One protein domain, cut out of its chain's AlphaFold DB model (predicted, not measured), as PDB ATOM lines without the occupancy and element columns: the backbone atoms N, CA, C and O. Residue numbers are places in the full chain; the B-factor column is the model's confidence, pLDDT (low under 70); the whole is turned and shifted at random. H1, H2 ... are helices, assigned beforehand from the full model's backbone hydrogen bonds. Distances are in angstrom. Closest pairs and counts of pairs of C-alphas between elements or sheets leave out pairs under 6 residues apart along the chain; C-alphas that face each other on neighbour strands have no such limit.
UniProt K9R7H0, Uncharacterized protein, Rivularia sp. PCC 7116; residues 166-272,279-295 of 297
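AT A GLANCE: This is residues 166 to 272 and 279 to 295 of the 297 residues of an uncharacterized protein of Rivularia sp. PCC 7116 (UniProt K9R7H0). H1 and H4 lie side by side as a layer, and H6 crosses both on one side of it, close to the middle of the domain. H5 folds back along H6 in a helical hairpin; H2 and H3 lie toward the opposite end, where residues 200 to 211 stick out, and the free part of H7, residues 286 to 294, sticks out as an arm. The printed part has 124 residues, with seven named helices in the order H1 to H7 and no named strand; the class is all helix. It is compact, with a radius of gyration of the C-alphas of 14.8 A, and spans 40 by 32 by 32 A.

HOW THE PARTS SIT: The longest helix, H1, residues 166 to 182, is the hub and touches four helices. It touches H4, residues 218 to 231, most closely at the C-alphas of Ala 171 and Glu 219, 5.1 A apart; they run the same way at a shallow tilt of 33 degrees, only just short of steep. With residues 175 to 180 alone, H1 touches H6, residues 254 to 267, about perpendicular at 80 degrees, the closest C-alphas being those of Ser 176 and His 255, 5.2 A. H6 touches H4 with residues 261 to 266 alone, about perpendicular at 73 degrees; the closest C-alphas, of Leu 225 and Ala 265, are 5.5 A apart. H5, residues 234 to 249, and H6 form a hairpin, two helices running opposite ways, at a steep tilt of 39 degrees; the closest C-alphas, of Phe 248 and Ile 254, are 6.9 A apart. H1 only just touches H5, with 3 pairs of C-alphas within 8 A, the closest those of Leu 182 and Val 241, 5.9 A. H1 also only just touches H2, residues 192 to 201, with 3 pairs, the closest those of Lys 166 and Tyr 192, 6.7 A. H3, residues 209 to 216, and H4 meet only through their link. H7, residues 279 to 294, is near H5 and apart from H1. In each of the seven helices every O i to N i+4 pair is within hydrogen-bond range.

IN THESE COORDINATES: H1 begins at C-alpha 166, (59.345, 24.697, -25.198), and is 24.4 A long; H7 is 22.8 A, H5 22.5 A, and H4 and H6 19.9 A each. H7 ends at C-alpha 294, (27.432, 21.288, -4.455).

THE WHOLE: The C-alphas farthest apart, of Ser 204 and Gln 235, are 42.3 A apart. Residues 273 to 278 are not printed, and C-alphas 272 and 279 are 13.9 A apart across this cut. Of the links printed whole, none is long. The model's pLDDT is under 70 at residues 200 to 207, 267 to 272 and 279 to 295.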
ATOM      1  N   LYS A 166      59.254  26.155 -25.024       92.25
ATOM      2  CA  LYS A 166      59.345  24.697 -25.198       92.25
ATOM      3  C   LYS A 166      59.624  23.984 -23.881       92.25
ATOM      4  O   LYS A 166      58.950  23.011 -23.566       92.25
ATOM      5  N   ARG A 167      60.570  24.491 -23.094       92.19
ATOM      6  CA  ARG A 167      60.950  23.890 -21.814       92.19
ATOM      7  C   ARG A 167      59.787  23.850 -20.824       92.19
ATOM      8  O   ARG A 167      59.600  22.862 -20.120       92.19
ATOM      9  N   THR A 168      58.973  24.899 -20.818       91.81
ATOM     10  CA  THR A 168      57.733  24.959 -20.044       91.81
ATOM     11  C   THR A 168      56.786  23.818 -20.429       91.81
ATOM     12  O   THR A 168      56.281  23.106 -19.567       91.81
ATOM     13  N   VAL A 169      56.596  23.592 -21.732       90.88
ATOM     14  CA  VAL A 169      55.784  22.482 -22.252       90.88
ATOM     15  C   VAL A 169      56.391  21.120 -21.922       90.88
ATOM     16  O   VAL A 169      55.662  20.214 -21.518       90.88
ATOM     17  N   ASP A 170      57.710  20.970 -22.041       92.81
ATOM     18  CA  ASP A 170      58.408  19.734 -21.685       92.81
ATOM     19  C   ASP A 170      58.171  19.374 -20.206       92.81
ATOM     20  O   ASP A 170      57.902  18.212 -19.901       92.81
ATOM     21  N   ALA A 171      58.176  20.359 -19.301       93.69
ATOM     22  CA  ALA A 171      57.885  20.154 -17.880       93.69
ATOM     23  C   ALA A 171      56.432  19.710 -17.626       93.69
ATOM     24  O   ALA A 171      56.197  18.759 -16.880       93.69
ATOM     25  N   MET A 172      55.453  20.321 -18.300       90.81
ATOM     26  CA  MET A 172      54.045  19.893 -18.211       90.81
ATOM     27  C   MET A 172      53.842  18.465 -18.727       90.81
ATOM     28  O   MET A 172      53.098  17.662 -18.154       90.81
ATOM     29  N   ASN A 173      54.528  18.145 -19.819       92.19
ATOM     30  CA  ASN A 173      54.542  16.823 -20.419       92.19
ATOM     31  C   ASN A 173      55.208  15.790 -19.493       92.19
ATOM     32  O   ASN A 173      54.739  14.651 -19.421       92.19
ATOM     33  N   ALA A 174      56.276  16.164 -18.783       94.31
ATOM     34  CA  ALA A 174      56.940  15.313 -17.799       94.31
ATOM     35  C   ALA A 174      56.024  15.015 -16.605       94.31
ATOM     36  O   ALA A 174      55.838  13.852 -16.256       94.31
ATOM     37  N   SER A 175      55.367  16.039 -16.064       93.62
ATOM     38  CA  SER A 175      54.384  15.898 -14.987       93.62
ATOM     39  C   SER A 175      53.201  15.004 -15.371       93.62
ATOM     40  O   SER A 175      52.836  14.082 -14.640       93.62
ATOM     41  N   SER A 176      52.661  15.185 -16.580       92.62
ATOM     42  CA  SER A 176      51.581  14.336 -17.100       92.62
ATOM     43  C   SER A 176      52.019  12.878 -17.262       92.62
ATOM     44  O   SER A 176      51.274  11.970 -16.901       92.62
ATOM     45  N   LYS A 177      53.236  12.638 -17.769       94.88
ATOM     46  CA  LYS A 177      53.812  11.288 -17.874       94.88
ATOM     47  C   LYS A 177      53.999  10.642 -16.511       94.88
ATOM     48  O   LYS A 177      53.661   9.477 -16.351       94.88
ATOM     49  N   PHE A 178      54.509  11.396 -15.547       95.06
ATOM     50  CA  PHE A 178      54.712  10.917 -14.190       95.06
ATOM     51  C   PHE A 178      53.395  10.456 -13.556       95.06
ATOM     52  O   PHE A 178      53.299   9.327 -13.089       95.06
ATOM     53  N   VAL A 179      52.339  11.273 -13.628       93.06
ATOM     54  CA  VAL A 179      51.020  10.880 -13.101       93.06
ATOM     55  C   VAL A 179      50.401   9.718 -13.880       93.06
ATOM     56  O   VAL A 179      49.787   8.851 -13.267       93.06
ATOM     57  N   ALA A 180      50.595   9.642 -15.200       93.06
ATOM     58  CA  ALA A 180      50.161   8.482 -15.981       93.06
ATOM     59  C   ALA A 180      50.832   7.185 -15.508       93.06
ATOM     60  O   ALA A 180      50.150   6.182 -15.313       93.06
ATOM     61  N   GLN A 181      52.146   7.224 -15.267       94.31
ATOM     62  CA  GLN A 181      52.901   6.079 -14.757       94.31
ATOM     63  C   GLN A 181      52.394   5.639 -13.383       94.31
ATOM     64  O   GLN A 181      52.199   4.447 -13.164       94.31
ATOM     65  N   LEU A 182      52.113   6.590 -12.483       92.38
ATOM     66  CA  LEU A 182      51.499   6.288 -11.187       92.38
ATOM     67  C   LEU A 182      50.113   5.646 -11.331       92.38
ATOM     68  O   LEU A 182      49.748   4.801 -10.520       92.38
ATOM     69  N   ALA A 183      49.361   6.018 -12.368       91.12
ATOM     70  CA  ALA A 183      48.054   5.447 -12.672       91.12
ATOM     71  C   ALA A 183      48.111   4.103 -13.430       91.12
ATOM     72  O   ALA A 183      47.076   3.585 -13.842       91.12
ATOM     73  N   GLY A 184      49.308   3.563 -13.696       92.12
ATOM     74  CA  GLY A 184      49.473   2.344 -14.492       92.12
ATOM     75  C   GLY A 184      49.049   2.496 -15.958       92.12
ATOM     76  O   GLY A 184      48.673   1.516 -16.594       92.12
ATOM     77  N   THR A 185      49.083   3.716 -16.504       91.12
ATOM     78  CA  THR A 185      48.698   4.002 -17.892       91.12
ATOM     79  C   THR A 185      49.798   4.744 -18.647       91.12
ATOM     80  O   THR A 185      50.796   5.197 -18.083       91.12
ATOM     81  N   SER A 186      49.614   4.892 -19.956       87.75
ATOM     82  CA  SER A 186      50.465   5.730 -20.795       87.75
ATOM     83  C   SER A 186      49.659   6.895 -21.353       87.75
ATOM     84  O   SER A 186      48.468   6.786 -21.639       87.75
ATOM     85  N   VAL A 187      50.315   8.042 -21.510       84.81
ATOM     86  CA  VAL A 187      49.720   9.211 -22.156       84.81
ATOM     87  C   VAL A 187      50.498   9.568 -23.401       84.81
ATOM     88  O   VAL A 187      51.722   9.731 -23.379       84.81
ATOM     89  N   ARG A 188      49.767   9.761 -24.498       82.00
ATOM     90  CA  ARG A 188      50.310  10.455 -25.657       82.00
ATOM     91  C   ARG A 188      50.362  11.940 -25.324       82.00
ATOM     92  O   ARG A 188      49.345  12.632 -25.362       82.00
ATOM     93  N   ASN A 189      51.548  12.421 -24.982       77.06
ATOM     94  CA  ASN A 189      51.740  13.843 -24.748       77.06
ATOM     95  C   ASN A 189      51.517  14.633 -26.043       77.06
ATOM     96  O   ASN A 189      51.965  14.190 -27.107       77.06
ATOM     97  N   PRO A 190      50.870  15.808 -25.973       77.56
ATOM     98  CA  PRO A 190      50.785  16.690 -27.123       77.56
ATOM     99  C   PRO A 190      52.189  17.069 -27.602       77.56
ATOM    100  O   PRO A 190      53.096  17.302 -26.792       77.56
ATOM    101  N   THR A 191      52.360  17.147 -28.924       79.69
ATOM    102  CA  THR A 191      53.602  17.669 -29.500       79.69
ATOM    103  C   THR A 191      53.756  19.144 -29.148       79.69
ATOM    104  O   THR A 191      52.790  19.821 -28.778       79.69
ATOM    105  N   TYR A 192      54.975  19.655 -29.286       76.25
ATOM    106  CA  TYR A 192      55.258  21.074 -29.116       76.25
ATOM    107  C   TYR A 192      54.350  21.946 -30.002       76.25
ATOM    108  O   TYR A 192      53.743  22.902 -29.523       76.25
ATOM    109  N   GLU A 193      54.155  21.562 -31.263       79.44
ATOM    110  CA  GLU A 193      53.277  22.250 -32.216       79.44
ATOM    111  C   GLU A 193      51.804  22.124 -31.811       79.44
ATOM    112  O   GLU A 193      51.019  23.049 -32.010       79.44
ATOM    113  N   GLY A 194      51.417  20.988 -31.224       81.94
ATOM    114  CA  GLY A 194      50.092  20.792 -30.640       81.94
ATOM    115  C   GLY A 194      49.816  21.784 -29.511       81.94
ATOM    116  O   GLY A 194      48.771  22.435 -29.511       81.94
ATOM    117  N   TRP A 195      50.781  21.957 -28.604       81.62
ATOM    118  CA  TRP A 195      50.719  22.966 -27.547       81.62
ATOM    119  C   TRP A 195      50.712  24.387 -28.102       81.62
ATOM    120  O   TRP A 195      49.885  25.187 -27.677       81.62
ATOM    121  N   ALA A 196      51.565  24.695 -29.080       75.56
ATOM    122  CA  ALA A 196      51.607  26.008 -29.716       75.56
ATOM    123  C   ALA A 196      50.269  26.388 -30.349       75.56
ATOM    124  O   ALA A 196      49.719  27.449 -30.049       75.56
ATOM    125  N   ARG A 197      49.686  25.485 -31.146       77.62
ATOM    126  CA  ARG A 197      48.360  25.686 -31.745       77.62
ATOM    127  C   ARG A 197      47.271  25.821 -30.683       77.62
ATOM    128  O   ARG A 197      46.405  26.679 -30.819       77.62
ATOM    129  N   GLY A 198      47.313  24.998 -29.634       76.62
ATOM    130  CA  GLY A 198      46.368  25.074 -28.520       76.62
ATOM    131  C   GLY A 198      46.422  26.431 -27.817       76.62
ATOM    132  O   GLY A 198      45.402  27.103 -27.715       76.62
ATOM    133  N   LEU A 199      47.624  26.862 -27.425       74.38
ATOM    134  CA  LEU A 199      47.870  28.122 -26.721       74.38
ATOM    135  C   LEU A 199      47.474  29.350 -27.553       74.38
ATOM    136  O   LEU A 199      46.889  30.292 -27.017       74.38
ATOM    137  N   GLN A 200      47.739  29.322 -28.863       69.31
ATOM    138  CA  GLN A 200      47.332  30.379 -29.794       69.31
ATOM    139  C   GLN A 200      45.808  30.466 -29.946       69.31
ATOM    140  O   GLN A 200      45.255  31.565 -29.916       69.31
ATOM    141  N   ARG A 201      45.115  29.321 -30.043       68.75
ATOM    142  CA  ARG A 201      43.641  29.265 -30.089       68.75
ATOM    143  C   ARG A 201      43.008  29.741 -28.782       68.75
ATOM    144  O   ARG A 201      41.922  30.305 -28.798       68.75
ATOM    145  N   THR A 202      43.702  29.575 -27.656       63.03
ATOM    146  CA  THR A 202      43.247  30.027 -26.336       63.03
ATOM    147  C   THR A 202      43.589  31.483 -26.004       63.03
ATOM    148  O   THR A 202      43.526  31.839 -24.829       63.03
ATOM    149  N   ARG A 203      43.872  32.368 -26.977       55.19
ATOM    150  CA  ARG A 203      43.974  33.821 -26.692       55.19
ATOM    151  C   ARG A 203      42.743  34.367 -25.937       55.19
ATOM    152  O   ARG A 203      42.898  35.273 -25.129       55.19
ATOM    153  N   SER A 204      41.572  33.752 -26.123       51.38
ATOM    154  CA  SER A 204      40.349  33.930 -25.315       51.38
ATOM    155  C   SER A 204      40.086  32.810 -24.286       51.38
ATOM    156  O   SER A 204      39.269  32.975 -23.388       51.38
ATOM    157  N   GLY A 205      40.763  31.663 -24.396       47.09
ATOM    158  CA  GLY A 205      40.521  30.443 -23.606       47.09
ATOM    159  C   GLY A 205      41.311  30.334 -22.299       47.09
ATOM    160  O   GLY A 205      41.054  29.444 -21.487       47.09
ATOM    161  N   PHE A 206      42.256  31.239 -22.051       59.69
ATOM    162  CA  PHE A 206      42.793  31.421 -20.713       59.69
ATOM    163  C   PHE A 206      41.794  32.185 -19.850       59.69
ATOM    164  O   PHE A 206      41.871  33.404 -19.724       59.69
ATOM    165  N   SER A 207      40.884  31.442 -19.220       60.34
ATOM    166  CA  SER A 207      39.804  31.987 -18.388       60.34
ATOM    167  C   SER A 207      40.279  32.917 -17.262       60.34
ATOM    168  O   SER A 207      39.490  33.704 -16.751       60.34
ATOM    169  N   SER A 208      41.563  32.873 -16.871       71.00
ATOM    170  CA  SER A 208      42.140  33.829 -15.920       71.00
ATOM    171  C   SER A 208      43.659  34.013 -16.054       71.00
ATOM    172  O   SER A 208      44.381  33.186 -16.621       71.00
ATOM    173  N   ALA A 209      44.171  35.105 -15.475       71.06
ATOM    174  CA  ALA A 209      45.609  35.348 -15.311       71.06
ATOM    175  C   ALA A 209      46.308  34.241 -14.495       71.06
ATOM    176  O   ALA A 209      47.438  33.862 -14.806       71.06
ATOM    177  N   ASN A 210      45.621  33.658 -13.507       71.56
ATOM    178  CA  ASN A 210      46.151  32.563 -12.688       71.56
ATOM    179  C   ASN A 210      46.417  31.305 -13.518       71.56
ATOM    180  O   ASN A 210      47.467  30.673 -13.373       71.56
ATOM    181  N   VAL A 211      45.501  30.974 -14.436       73.81
ATOM    182  CA  VAL A 211      45.702  29.853 -15.355       73.81
ATOM    183  C   VAL A 211      46.946  30.121 -16.199       73.81
ATOM    184  O   VAL A 211      47.838  29.280 -16.189       73.81
ATOM    185  N   ARG A 212      47.079  31.298 -16.822       76.94
ATOM    186  CA  ARG A 212      48.266  31.654 -17.627       76.94
ATOM    187  C   ARG A 212      49.567  31.559 -16.832       76.94
ATOM    188  O   ARG A 212      50.542  30.983 -17.311       76.94
ATOM    189  N   LYS A 213      49.579  32.073 -15.600       80.31
ATOM    190  CA  LYS A 213      50.768  32.063 -14.739       80.31
ATOM    191  C   LYS A 213      51.240  30.642 -14.444       80.31
ATOM    192  O   LYS A 213      52.433  30.381 -14.498       80.31
ATOM    193  N   SER A 214      50.316  29.714 -14.199       82.19
ATOM    194  CA  SER A 214      50.684  28.320 -13.923       82.19
ATOM    195  C   SER A 214      51.331  27.595 -15.109       82.19
ATOM    196  O   SER A 214      52.104  26.666 -14.882       82.19
ATOM    197  N   PHE A 215      51.050  28.033 -16.348       83.88
ATOM    198  CA  PHE A 215      51.800  27.578 -17.518       83.88
ATOM    199  C   PHE A 215      53.206  28.148 -17.460       83.88
ATOM    200  O   PHE A 215      54.143  27.373 -17.449       83.88
ATOM    201  N   ALA A 216      53.364  29.467 -17.330       87.81
ATOM    202  CA  ALA A 216      54.676  30.124 -17.290       87.81
ATOM    203  C   ALA A 216      55.642  29.534 -16.245       87.81
ATOM    204  O   ALA A 216      56.851  29.559 -16.452       87.81
ATOM    205  N   THR A 217      55.106  28.993 -15.145       91.12
ATOM    206  CA  THR A 217      55.880  28.404 -14.046       91.12
ATOM    207  C   THR A 217      55.916  26.869 -14.056       91.12
ATOM    208  O   THR A 217      56.041  26.248 -13.000       91.12
ATOM    209  N   ALA A 218      55.684  26.211 -15.193       92.62
ATOM    210  CA  ALA A 218      55.565  24.753 -15.216       92.62
ATOM    211  C   ALA A 218      56.860  24.013 -14.840       92.62
ATOM    212  O   ALA A 218      56.779  22.933 -14.261       92.62
ATOM    213  N   GLU A 219      58.043  24.573 -15.120       94.44
ATOM    214  CA  GLU A 219      59.315  23.937 -14.760       94.44
ATOM    215  C   GLU A 219      59.479  23.892 -13.240       94.44
ATOM    216  O   GLU A 219      59.740  22.830 -12.675       94.44
ATOM    217  N   SER A 220      59.280  25.024 -12.561       93.06
ATOM    218  CA  SER A 220      59.390  25.075 -11.101       93.06
ATOM    219  C   SER A 220      58.314  24.233 -10.410       93.06
ATOM    220  O   SER A 220      58.605  23.576  -9.409       93.06
ATOM    221  N   ARG A 221      57.097  24.179 -10.966       92.00
ATOM    222  CA  ARG A 221      56.013  23.311 -10.469       92.00
ATOM    223  C   ARG A 221      56.365  21.828 -10.609       92.00
ATOM    224  O   ARG A 221      56.187  21.083  -9.649       92.00
ATOM    225  N   TRP A 222      56.914  21.417 -11.753       94.25
ATOM    226  CA  TRP A 222      57.363  20.043 -11.969       94.25
ATOM    227  C   TRP A 222      58.482  19.644 -10.999       94.25
ATOM    228  O   TRP A 222      58.370  18.628 -10.319       94.25
ATOM    229  N   VAL A 223      59.522  20.473 -10.855       92.62
ATOM    230  CA  VAL A 223      60.621  20.202  -9.911       92.62
ATOM    231  C   VAL A 223      60.105  20.087  -8.477       92.62
ATOM    232  O   VAL A 223      60.523  19.198  -7.736       92.62
ATOM    233  N   ARG A 224      59.169  20.956  -8.077       90.44
ATOM    234  CA  ARG A 224      58.560  20.887  -6.748       90.44
ATOM    235  C   ARG A 224      57.783  19.594  -6.545       90.44
ATOM    236  O   ARG A 224      57.913  18.989  -5.488       90.44
ATOM    237  N   LEU A 225      57.026  19.153  -7.550       90.38
ATOM    238  CA  LEU A 225      56.335  17.871  -7.495       90.38
ATOM    239  C   LEU A 225      57.325  16.710  -7.309       90.38
ATOM    240  O   LEU A 225      57.101  15.859  -6.453       90.38
ATOM    241  N   GLN A 226      58.439  16.696  -8.045       92.31
ATOM    242  CA  GLN A 226      59.468  15.662  -7.881       92.31
ATOM    243  C   GLN A 226      60.038  15.639  -6.456       92.31
ATOM    244  O   GLN A 226      60.168  14.565  -5.876       92.31
ATOM    245  N   GLN A 227      60.338  16.812  -5.888       88.75
ATOM    246  CA  GLN A 227      60.851  16.942  -4.520       88.75
ATOM    247  C   GLN A 227      59.820  16.521  -3.462       88.75
ATOM    248  O   GLN A 227      60.149  15.789  -2.531       88.75
ATOM    249  N   ALA A 228      58.567  16.962  -3.603       85.50
ATOM    250  CA  ALA A 228      57.486  16.584  -2.698       85.50
ATOM    251  C   ALA A 228      57.287  15.064  -2.722       85.50
ATOM    252  O   ALA A 228      57.310  14.409  -1.680       85.50
ATOM    253  N   TRP A 229      57.215  14.480  -3.922       88.75
ATOM    254  CA  TRP A 229      57.099  13.040  -4.094       88.75
ATOM    255  C   TRP A 229      58.281  12.290  -3.480       88.75
ATOM    256  O   TRP A 229      58.055  11.358  -2.710       88.75
ATOM    257  N   SER A 230      59.529  12.699  -3.754       88.38
ATOM    258  CA  SER A 230      60.730  12.037  -3.218       88.38
ATOM    259  C   SER A 230      60.792  12.060  -1.690       88.38
ATOM    260  O   SER A 230      61.307  11.114  -1.101       88.38
ATOM    261  N   ASN A 231      60.206  13.079  -1.061       84.12
ATOM    262  CA  ASN A 231      60.173  13.230   0.394       84.12
ATOM    263  C   ASN A 231      58.923  12.611   1.041       84.12
ATOM    264  O   ASN A 231      58.874  12.467   2.258       84.12
ATOM    265  N   THR A 232      57.921  12.228   0.246       81.81
ATOM    266  CA  THR A 232      56.697  11.583   0.736       81.81
ATOM    267  C   THR A 232      56.984  10.143   1.198       81.81
ATOM    268  O   THR A 232      57.525   9.359   0.407       81.81
ATOM    269  N   PRO A 233      56.576   9.742   2.418       85.19
ATOM    270  CA  PRO A 233      56.670   8.365   2.897       85.19
ATOM    271  C   PRO A 233      55.931   7.344   2.006       85.19
ATOM    272  O   PRO A 233      54.902   7.668   1.406       85.19
ATOM    273  N   PRO A 234      56.370   6.071   1.954       88.75
ATOM    274  CA  PRO A 234      55.761   5.054   1.086       88.75
ATOM    275  C   PRO A 234      54.244   4.874   1.260       88.75
ATOM    276  O   PRO A 234      53.520   4.775   0.270       88.75
ATOM    277  N   GLN A 235      53.745   4.881   2.500       83.44
ATOM    278  CA  GLN A 235      52.311   4.726   2.791       83.44
ATOM    279  C   GLN A 235      51.473   5.882   2.223       83.44
ATOM    280  O   GLN A 235      50.370   5.689   1.716       83.44
ATOM    281  N   GLU A 236      52.005   7.099   2.275       82.81
ATOM    282  CA  GLU A 236      51.363   8.294   1.728       82.81
ATOM    283  C   GLU A 236      51.378   8.302   0.198       82.81
ATOM    284  O   GLU A 236      50.365   8.624  -0.426       82.81
ATOM    285  N   ARG A 237      52.474   7.837  -0.419       85.62
ATOM    286  CA  ARG A 237      52.537   7.623  -1.873       85.62
ATOM    287  C   ARG A 237      51.476   6.632  -2.348       85.62
ATOM    288  O   ARG A 237      50.841   6.880  -3.369       85.62
ATOM    289  N   GLN A 238      51.241   5.544  -1.611       87.06
ATOM    290  CA  GLN A 238      50.191   4.572  -1.946       87.06
ATOM    291  C   GLN A 238      48.792   5.201  -1.907       87.06
ATOM    292  O   GLN A 238      48.006   4.995  -2.832       87.06
ATOM    293  N   LYS A 239      48.494   6.022  -0.890       84.88
ATOM    294  CA  LYS A 239      47.229   6.777  -0.816       84.88
ATOM    295  C   LYS A 239      47.072   7.727  -2.006       84.88
ATOM    296  O   LYS A 239      46.009   7.763  -2.624       84.88
ATOM    297  N   ALA A 240      48.135   8.444  -2.369       85.38
ATOM    298  CA  ALA A 240      48.136   9.330  -3.527       85.38
ATOM    299  C   ALA A 240      47.913   8.572  -4.851       85.38
ATOM    300  O   ALA A 240      47.113   9.012  -5.674       85.38
ATOM    301  N   VAL A 241      48.545   7.407  -5.040       90.88
ATOM    302  CA  VAL A 241      48.325   6.532  -6.209       90.88
ATOM    303  C   VAL A 241      46.879   6.048  -6.275       90.88
ATOM    304  O   VAL A 241      46.246   6.146  -7.325       90.88
ATOM    305  N   ALA A 242      46.318   5.577  -5.157       87.81
ATOM    306  CA  ALA A 242      44.919   5.156  -5.094       87.81
ATOM    307  C   ALA A 242      43.969   6.302  -5.475       87.81
ATOM    308  O   ALA A 242      42.998   6.100  -6.209       87.81
ATOM    309  N   LEU A 243      44.279   7.523  -5.035       85.62
ATOM    310  CA  LEU A 243      43.512   8.706  -5.391       85.62
ATOM    311  C   LEU A 243      43.625   9.041  -6.885       85.62
ATOM    312  O   LEU A 243      42.601   9.250  -7.533       85.62
ATOM    313  N   ILE A 244      44.838   9.044  -7.444       88.62
ATOM    314  CA  ILE A 244      45.081   9.242  -8.881       88.62
ATOM    315  C   ILE A 244      44.260   8.237  -9.701       88.62
ATOM    316  O   ILE A 244      43.531   8.646 -10.609       88.62
ATOM    317  N   ASN A 245      44.303   6.952  -9.336       90.00
ATOM    318  CA  ASN A 245      43.530   5.893  -9.987       90.00
ATOM    319  C   ASN A 245      42.024   6.155  -9.918       90.00
ATOM    320  O   ASN A 245      41.336   6.055 -10.932       90.00
ATOM    321  N   LYS A 246      41.513   6.571  -8.756       88.88
ATOM    322  CA  LYS A 246      40.099   6.922  -8.580       88.88
ATOM    323  C   LYS A 246      39.667   8.074  -9.494       88.88
ATOM    324  O   LYS A 246      38.598   8.002 -10.097       88.88
ATOM    325  N   TYR A 247      40.465   9.138  -9.620       87.12
ATOM    326  CA  TYR A 247      40.148  10.233 -10.550       87.12
ATOM    327  C   TYR A 247      40.223   9.778 -12.007       87.12
ATOM    328  O   TYR A 247      39.357  10.135 -12.804       87.12
ATOM    329  N   PHE A 248      41.221   8.972 -12.355       87.56
ATOM    330  CA  PHE A 248      41.352   8.444 -13.705       87.56
ATOM    331  C   PHE A 248      40.151   7.565 -14.096       87.56
ATOM    332  O   PHE A 248      39.550   7.788 -15.144       87.56
ATOM    333  N   GLN A 249      39.716   6.657 -13.215       88.81
ATOM    334  CA  GLN A 249      38.528   5.808 -13.408       88.81
ATOM    335  C   GLN A 249      37.224   6.612 -13.546       88.81
ATOM    336  O   GLN A 249      36.309   6.191 -14.244       88.81
ATOM    337  N   ARG A 250      37.149   7.800 -12.933       90.00
ATOM    338  CA  ARG A 250      36.033   8.753 -13.091       90.00
ATOM    339  C   ARG A 250      36.092   9.562 -14.399       90.00
ATOM    340  O   ARG A 250      35.329  10.508 -14.565       90.00
ATOM    341  N   GLY A 251      37.011   9.243 -15.312       87.12
ATOM    342  CA  GLY A 251      37.136   9.898 -16.617       87.12
ATOM    343  C   GLY A 251      37.896  11.228 -16.595       87.12
ATOM    344  O   GLY A 251      37.899  11.955 -17.593       87.12
ATOM    345  N   HIS A 252      38.563  11.583 -15.490       84.56
ATOM    346  CA  HIS A 252      39.389  12.787 -15.471       84.56
ATOM    347  C   HIS A 252      40.625  12.615 -16.359       84.56
ATOM    348  O   HIS A 252      41.366  11.639 -16.271       84.56
ATOM    349  N   LYS A 253      40.889  13.623 -17.196       86.88
ATOM    350  CA  LYS A 253      42.069  13.636 -18.065       86.88
ATOM    351  C   LYS A 253      43.347  13.724 -17.222       86.88
ATOM    352  O   LYS A 253      43.439  14.583 -16.347       86.88
ATOM    353  N   ILE A 254      44.360  12.916 -17.546       87.12
ATOM    354  CA  ILE A 254      45.632  12.848 -16.798       87.12
ATOM    355  C   ILE A 254      46.286  14.220 -16.603       87.12
ATOM    356  O   ILE A 254      46.763  14.509 -15.513       87.12
ATOM    357  N   HIS A 255      46.269  15.099 -17.608       83.75
ATOM    358  CA  HIS A 255      46.862  16.435 -17.471       83.75
ATOM    359  C   HIS A 255      46.171  17.293 -16.399       83.75
ATOM    360  O   HIS A 255      46.828  18.104 -15.751       83.75
ATOM    361  N   ASN A 256      44.862  17.116 -16.185       84.25
ATOM    362  CA  ASN A 256      44.144  17.809 -15.117       84.25
ATOM    363  C   ASN A 256      44.548  17.242 -13.756       84.25
ATOM    364  O   ASN A 256      44.822  18.010 -12.843       84.25
ATOM    365  N   ILE A 257      44.652  15.914 -13.645       85.81
ATOM    366  CA  ILE A 257      45.100  15.249 -12.413       85.81
ATOM    367  C   ILE A 257      46.529  15.690 -12.067       85.81
ATOM    368  O   ILE A 257      46.780  16.113 -10.944       85.81
ATOM    369  N   ALA A 258      47.442  15.678 -13.043       87.75
ATOM    370  CA  ALA A 258      48.816  16.147 -12.882       87.75
ATOM    371  C   ALA A 258      48.881  17.595 -12.398       87.75
ATOM    372  O   ALA A 258      49.636  17.915 -11.484       87.75
ATOM    373  N   ARG A 259      48.029  18.463 -12.948       83.50
ATOM    374  CA  ARG A 259      47.963  19.861 -12.535       83.50
ATOM    375  C   ARG A 259      47.495  20.041 -11.094       83.50
ATOM    376  O   ARG A 259      48.059  20.882 -10.398       83.50
ATOM    377  N   GLU A 260      46.500  19.280 -10.645       82.88
ATOM    378  CA  GLU A 260      46.078  19.315  -9.238       82.88
ATOM    379  C   GLU A 260      47.183  18.803  -8.316       82.88
ATOM    380  O   GLU A 260      47.484  19.419  -7.296       82.88
ATOM    381  N   PHE A 261      47.868  17.737  -8.723       83.88
ATOM    382  CA  PHE A 261      48.977  17.162  -7.971       83.88
ATOM    383  C   PHE A 261      50.138  18.160  -7.813       83.88
ATOM    384  O   PHE A 261      50.658  18.368  -6.717       83.88
ATOM    385  N   GLU A 262      50.477  18.876  -8.888       84.06
ATOM    386  CA  GLU A 262      51.391  20.015  -8.832       84.06
ATOM    387  C   GLU A 262      50.866  21.121  -7.909       84.06
ATOM    388  O   GLU A 262      51.630  21.673  -7.123       84.06
ATOM    389  N   ASN A 263      49.590  21.507  -8.007       79.38
ATOM    390  CA  ASN A 263      49.012  22.579  -7.188       79.38
ATOM    391  C   ASN A 263      49.119  22.274  -5.694       79.38
ATOM    392  O   ASN A 263      49.447  23.176  -4.926       79.38
ATOM    393  N   ILE A 264      48.919  21.021  -5.299       74.06
ATOM    394  CA  ILE A 264      49.032  20.623  -3.898       74.06
ATOM    395  C   ILE A 264      50.492  20.643  -3.449       74.06
ATOM    396  O   ILE A 264      50.799  21.299  -2.456       74.06
ATOM    397  N   ALA A 265      51.413  20.097  -4.250       77.88
ATOM    398  CA  ALA A 265      52.849  20.239  -3.996       77.88
ATOM    399  C   ALA A 265      53.282  21.721  -3.900       77.88
ATOM    400  O   ALA A 265      54.248  22.059  -3.221       77.88
ATOM    401  N   ASN A 266      52.566  22.638  -4.566       70.44
ATOM    402  CA  ASN A 266      52.779  24.083  -4.461       70.44
ATOM    403  C   ASN A 266      52.147  24.730  -3.212       70.44
ATOM    404  O   ASN A 266      52.626  25.789  -2.799       70.44
ATOM    405  N   GLY A 267      51.090  24.143  -2.645       58.84
ATOM    406  CA  GLY A 267      50.339  24.645  -1.489       58.84
ATOM    407  C   GLY A 267      51.005  24.375  -0.137       58.84
ATOM    408  O   GLY A 267      50.840  25.170   0.786       58.84
ATOM    409  N   GLU A 268      51.852  23.347  -0.046       47.34
ATOM    410  CA  GLU A 268      52.557  22.944   1.186       47.34
ATOM    411  C   GLU A 268      53.589  23.968   1.706       47.34
ATOM    412  O   GLU A 268      54.064  23.852   2.830       47.34
ATOM    413  N   ASN A 269      53.892  25.032   0.949       40.03
ATOM    414  CA  ASN A 269      54.741  26.143   1.413       40.03
ATOM    415  C   ASN A 269      53.969  27.391   1.885       40.03
ATOM    416  O   ASN A 269      54.596  28.383   2.249       40.03
ATOM    417  N   ARG A 270      52.627  27.382   1.908       38.59
ATOM    418  CA  ARG A 270      51.864  28.416   2.644       38.59
ATOM    419  C   ARG A 270      51.740  28.106   4.139       38.59
ATOM    420  O   ARG A 270      51.405  29.000   4.905       38.59
ATOM    421  N   THR A 271      52.066  26.883   4.553       35.03
ATOM    422  CA  THR A 271      51.961  26.397   5.937       35.03
ATOM    423  C   THR A 271      53.185  25.571   6.329       35.03
ATOM    424  O   THR A 271      53.056  24.507   6.928       35.03
ATOM    425  N   ALA A 272      54.396  26.044   6.016       32.25
ATOM    426  CA  ALA A 272      55.651  25.424   6.463       32.25
ATOM    427  C   ALA A 272      55.904  25.618   7.980       32.25
ATOM    428  O   ALA A 272      56.993  26.000   8.392       32.25
ATOM    429  N   SER A 279      48.155  14.709   4.917       46.16
ATOM    430  CA  SER A 279      46.824  14.764   5.547       46.16
ATOM    431  C   SER A 279      46.031  15.952   4.992       46.16
ATOM    432  O   SER A 279      44.862  15.814   4.626       46.16
ATOM    433  N   GLN A 280      46.715  17.086   4.799       49.06
ATOM    434  CA  GLN A 280      46.175  18.254   4.112       49.06
ATOM    435  C   GLN A 280      45.858  17.948   2.637       49.06
ATOM    436  O   GLN A 280      44.771  18.289   2.184       49.06
ATOM    437  N   PHE A 281      46.723  17.216   1.918       45.62
ATOM    438  CA  PHE A 281      46.441  16.714   0.562       45.62
ATOM    439  C   PHE A 281      45.140  15.897   0.500       45.62
ATOM    440  O   PHE A 281      44.275  16.162  -0.334       45.62
ATOM    441  N   ASN A 282      44.964  14.922   1.399       49.75
ATOM    442  CA  ASN A 282      43.755  14.096   1.432       49.75
ATOM    443  C   ASN A 282      42.515  14.927   1.802       49.75
ATOM    444  O   ASN A 282      41.457  14.736   1.205       49.75
ATOM    445  N   SER A 283      42.653  15.880   2.729       52.12
ATOM    446  CA  SER A 283      41.589  16.811   3.121       52.12
ATOM    447  C   SER A 283      41.190  17.755   1.983       52.12
ATOM    448  O   SER A 283      40.006  17.910   1.695       52.12
ATOM    449  N   ASP A 284      42.149  18.357   1.285       50.50
ATOM    450  CA  ASP A 284      41.888  19.327   0.221       50.50
ATOM    451  C   ASP A 284      41.325  18.645  -1.032       50.50
ATOM    452  O   ASP A 284      40.399  19.163  -1.659       50.50
ATOM    453  N   MET A 285      41.761  17.420  -1.333       47.66
ATOM    454  CA  MET A 285      41.149  16.605  -2.385       47.66
ATOM    455  C   MET A 285      39.723  16.157  -2.029       47.66
ATOM    456  O   MET A 285      38.850  16.142  -2.898       47.66
ATOM    457  N   GLN A 286      39.443  15.860  -0.755       51.19
ATOM    458  CA  GLN A 286      38.078  15.611  -0.272       51.19
ATOM    459  C   GLN A 286      37.198  16.872  -0.341       51.19
ATOM    460  O   GLN A 286      36.040  16.778  -0.751       51.19
ATOM    461  N   LYS A 287      37.737  18.061  -0.032       43.97
ATOM    462  CA  LYS A 287      37.030  19.351  -0.172       43.97
ATOM    463  C   LYS A 287      36.712  19.691  -1.629       43.97
ATOM    464  O   LYS A 287      35.643  20.229  -1.902       43.97
ATOM    465  N   ILE A 288      37.592  19.350  -2.573       43.12
ATOM    466  CA  ILE A 288      37.324  19.502  -4.013       43.12
ATOM    467  C   ILE A 288      36.187  18.563  -4.460       43.12
ATOM    468  O   ILE A 288      35.335  18.972  -5.251       43.12
ATOM    469  N   ASP A 289      36.126  17.334  -3.931       39.81
ATOM    470  CA  ASP A 289      35.015  16.396  -4.181       39.81
ATOM    471  C   ASP A 289      33.690  16.908  -3.567       39.81
ATOM    472  O   ASP A 289      32.628  16.682  -4.143       39.81
ATOM    473  N   TYR A 290      33.743  17.643  -2.448       32.06
ATOM    474  CA  TYR A 290      32.590  18.294  -1.802       32.06
ATOM    475  C   TYR A 290      32.076  19.514  -2.590       32.06
ATOM    476  O   TYR A 290      30.895  19.579  -2.927       32.06
ATOM    477  N   PHE A 291      32.962  20.440  -2.977       27.53
ATOM    478  CA  PHE A 291      32.595  21.627  -3.764       27.53
ATOM    479  C   PHE A 291      32.012  21.277  -5.139       27.53
ATOM    480  O   PHE A 291      31.121  21.969  -5.622       27.53
ATOM    481  N   ARG A 292      32.473  20.192  -5.776       36.53
ATOM    482  CA  ARG A 292      31.906  19.742  -7.058       36.53
ATOM    483  C   ARG A 292      30.527  19.102  -6.925       36.53
ATOM    484  O   ARG A 292      29.733  19.247  -7.845       36.53
ATOM    485  N   ARG A 293      30.219  18.434  -5.807       35.78
ATOM    486  CA  ARG A 293      28.870  17.892  -5.549       35.78
ATOM    487  C   ARG A 293      27.847  18.996  -5.290       35.78
ATOM    488  O   ARG A 293      26.714  18.858  -5.715       35.78
ATOM    489  N   MET A 294      28.268  20.098  -4.671       24.05
ATOM    490  CA  MET A 294      27.432  21.288  -4.455       24.05
ATOM    491  C   MET A 294      27.085  22.054  -5.742       24.05
ATOM    492  O   MET A 294      26.142  22.824  -5.738       24.05
ATOM    493  N   MET A 295      27.848  21.863  -6.824       24.86
ATOM    494  CA  MET A 295      27.644  22.532  -8.121       24.86
ATOM    495  C   MET A 295      26.941  21.633  -9.157       24.86
ATOM    496  O   MET A 295      26.814  22.017 -10.316       24.86
TER     497      MET A 295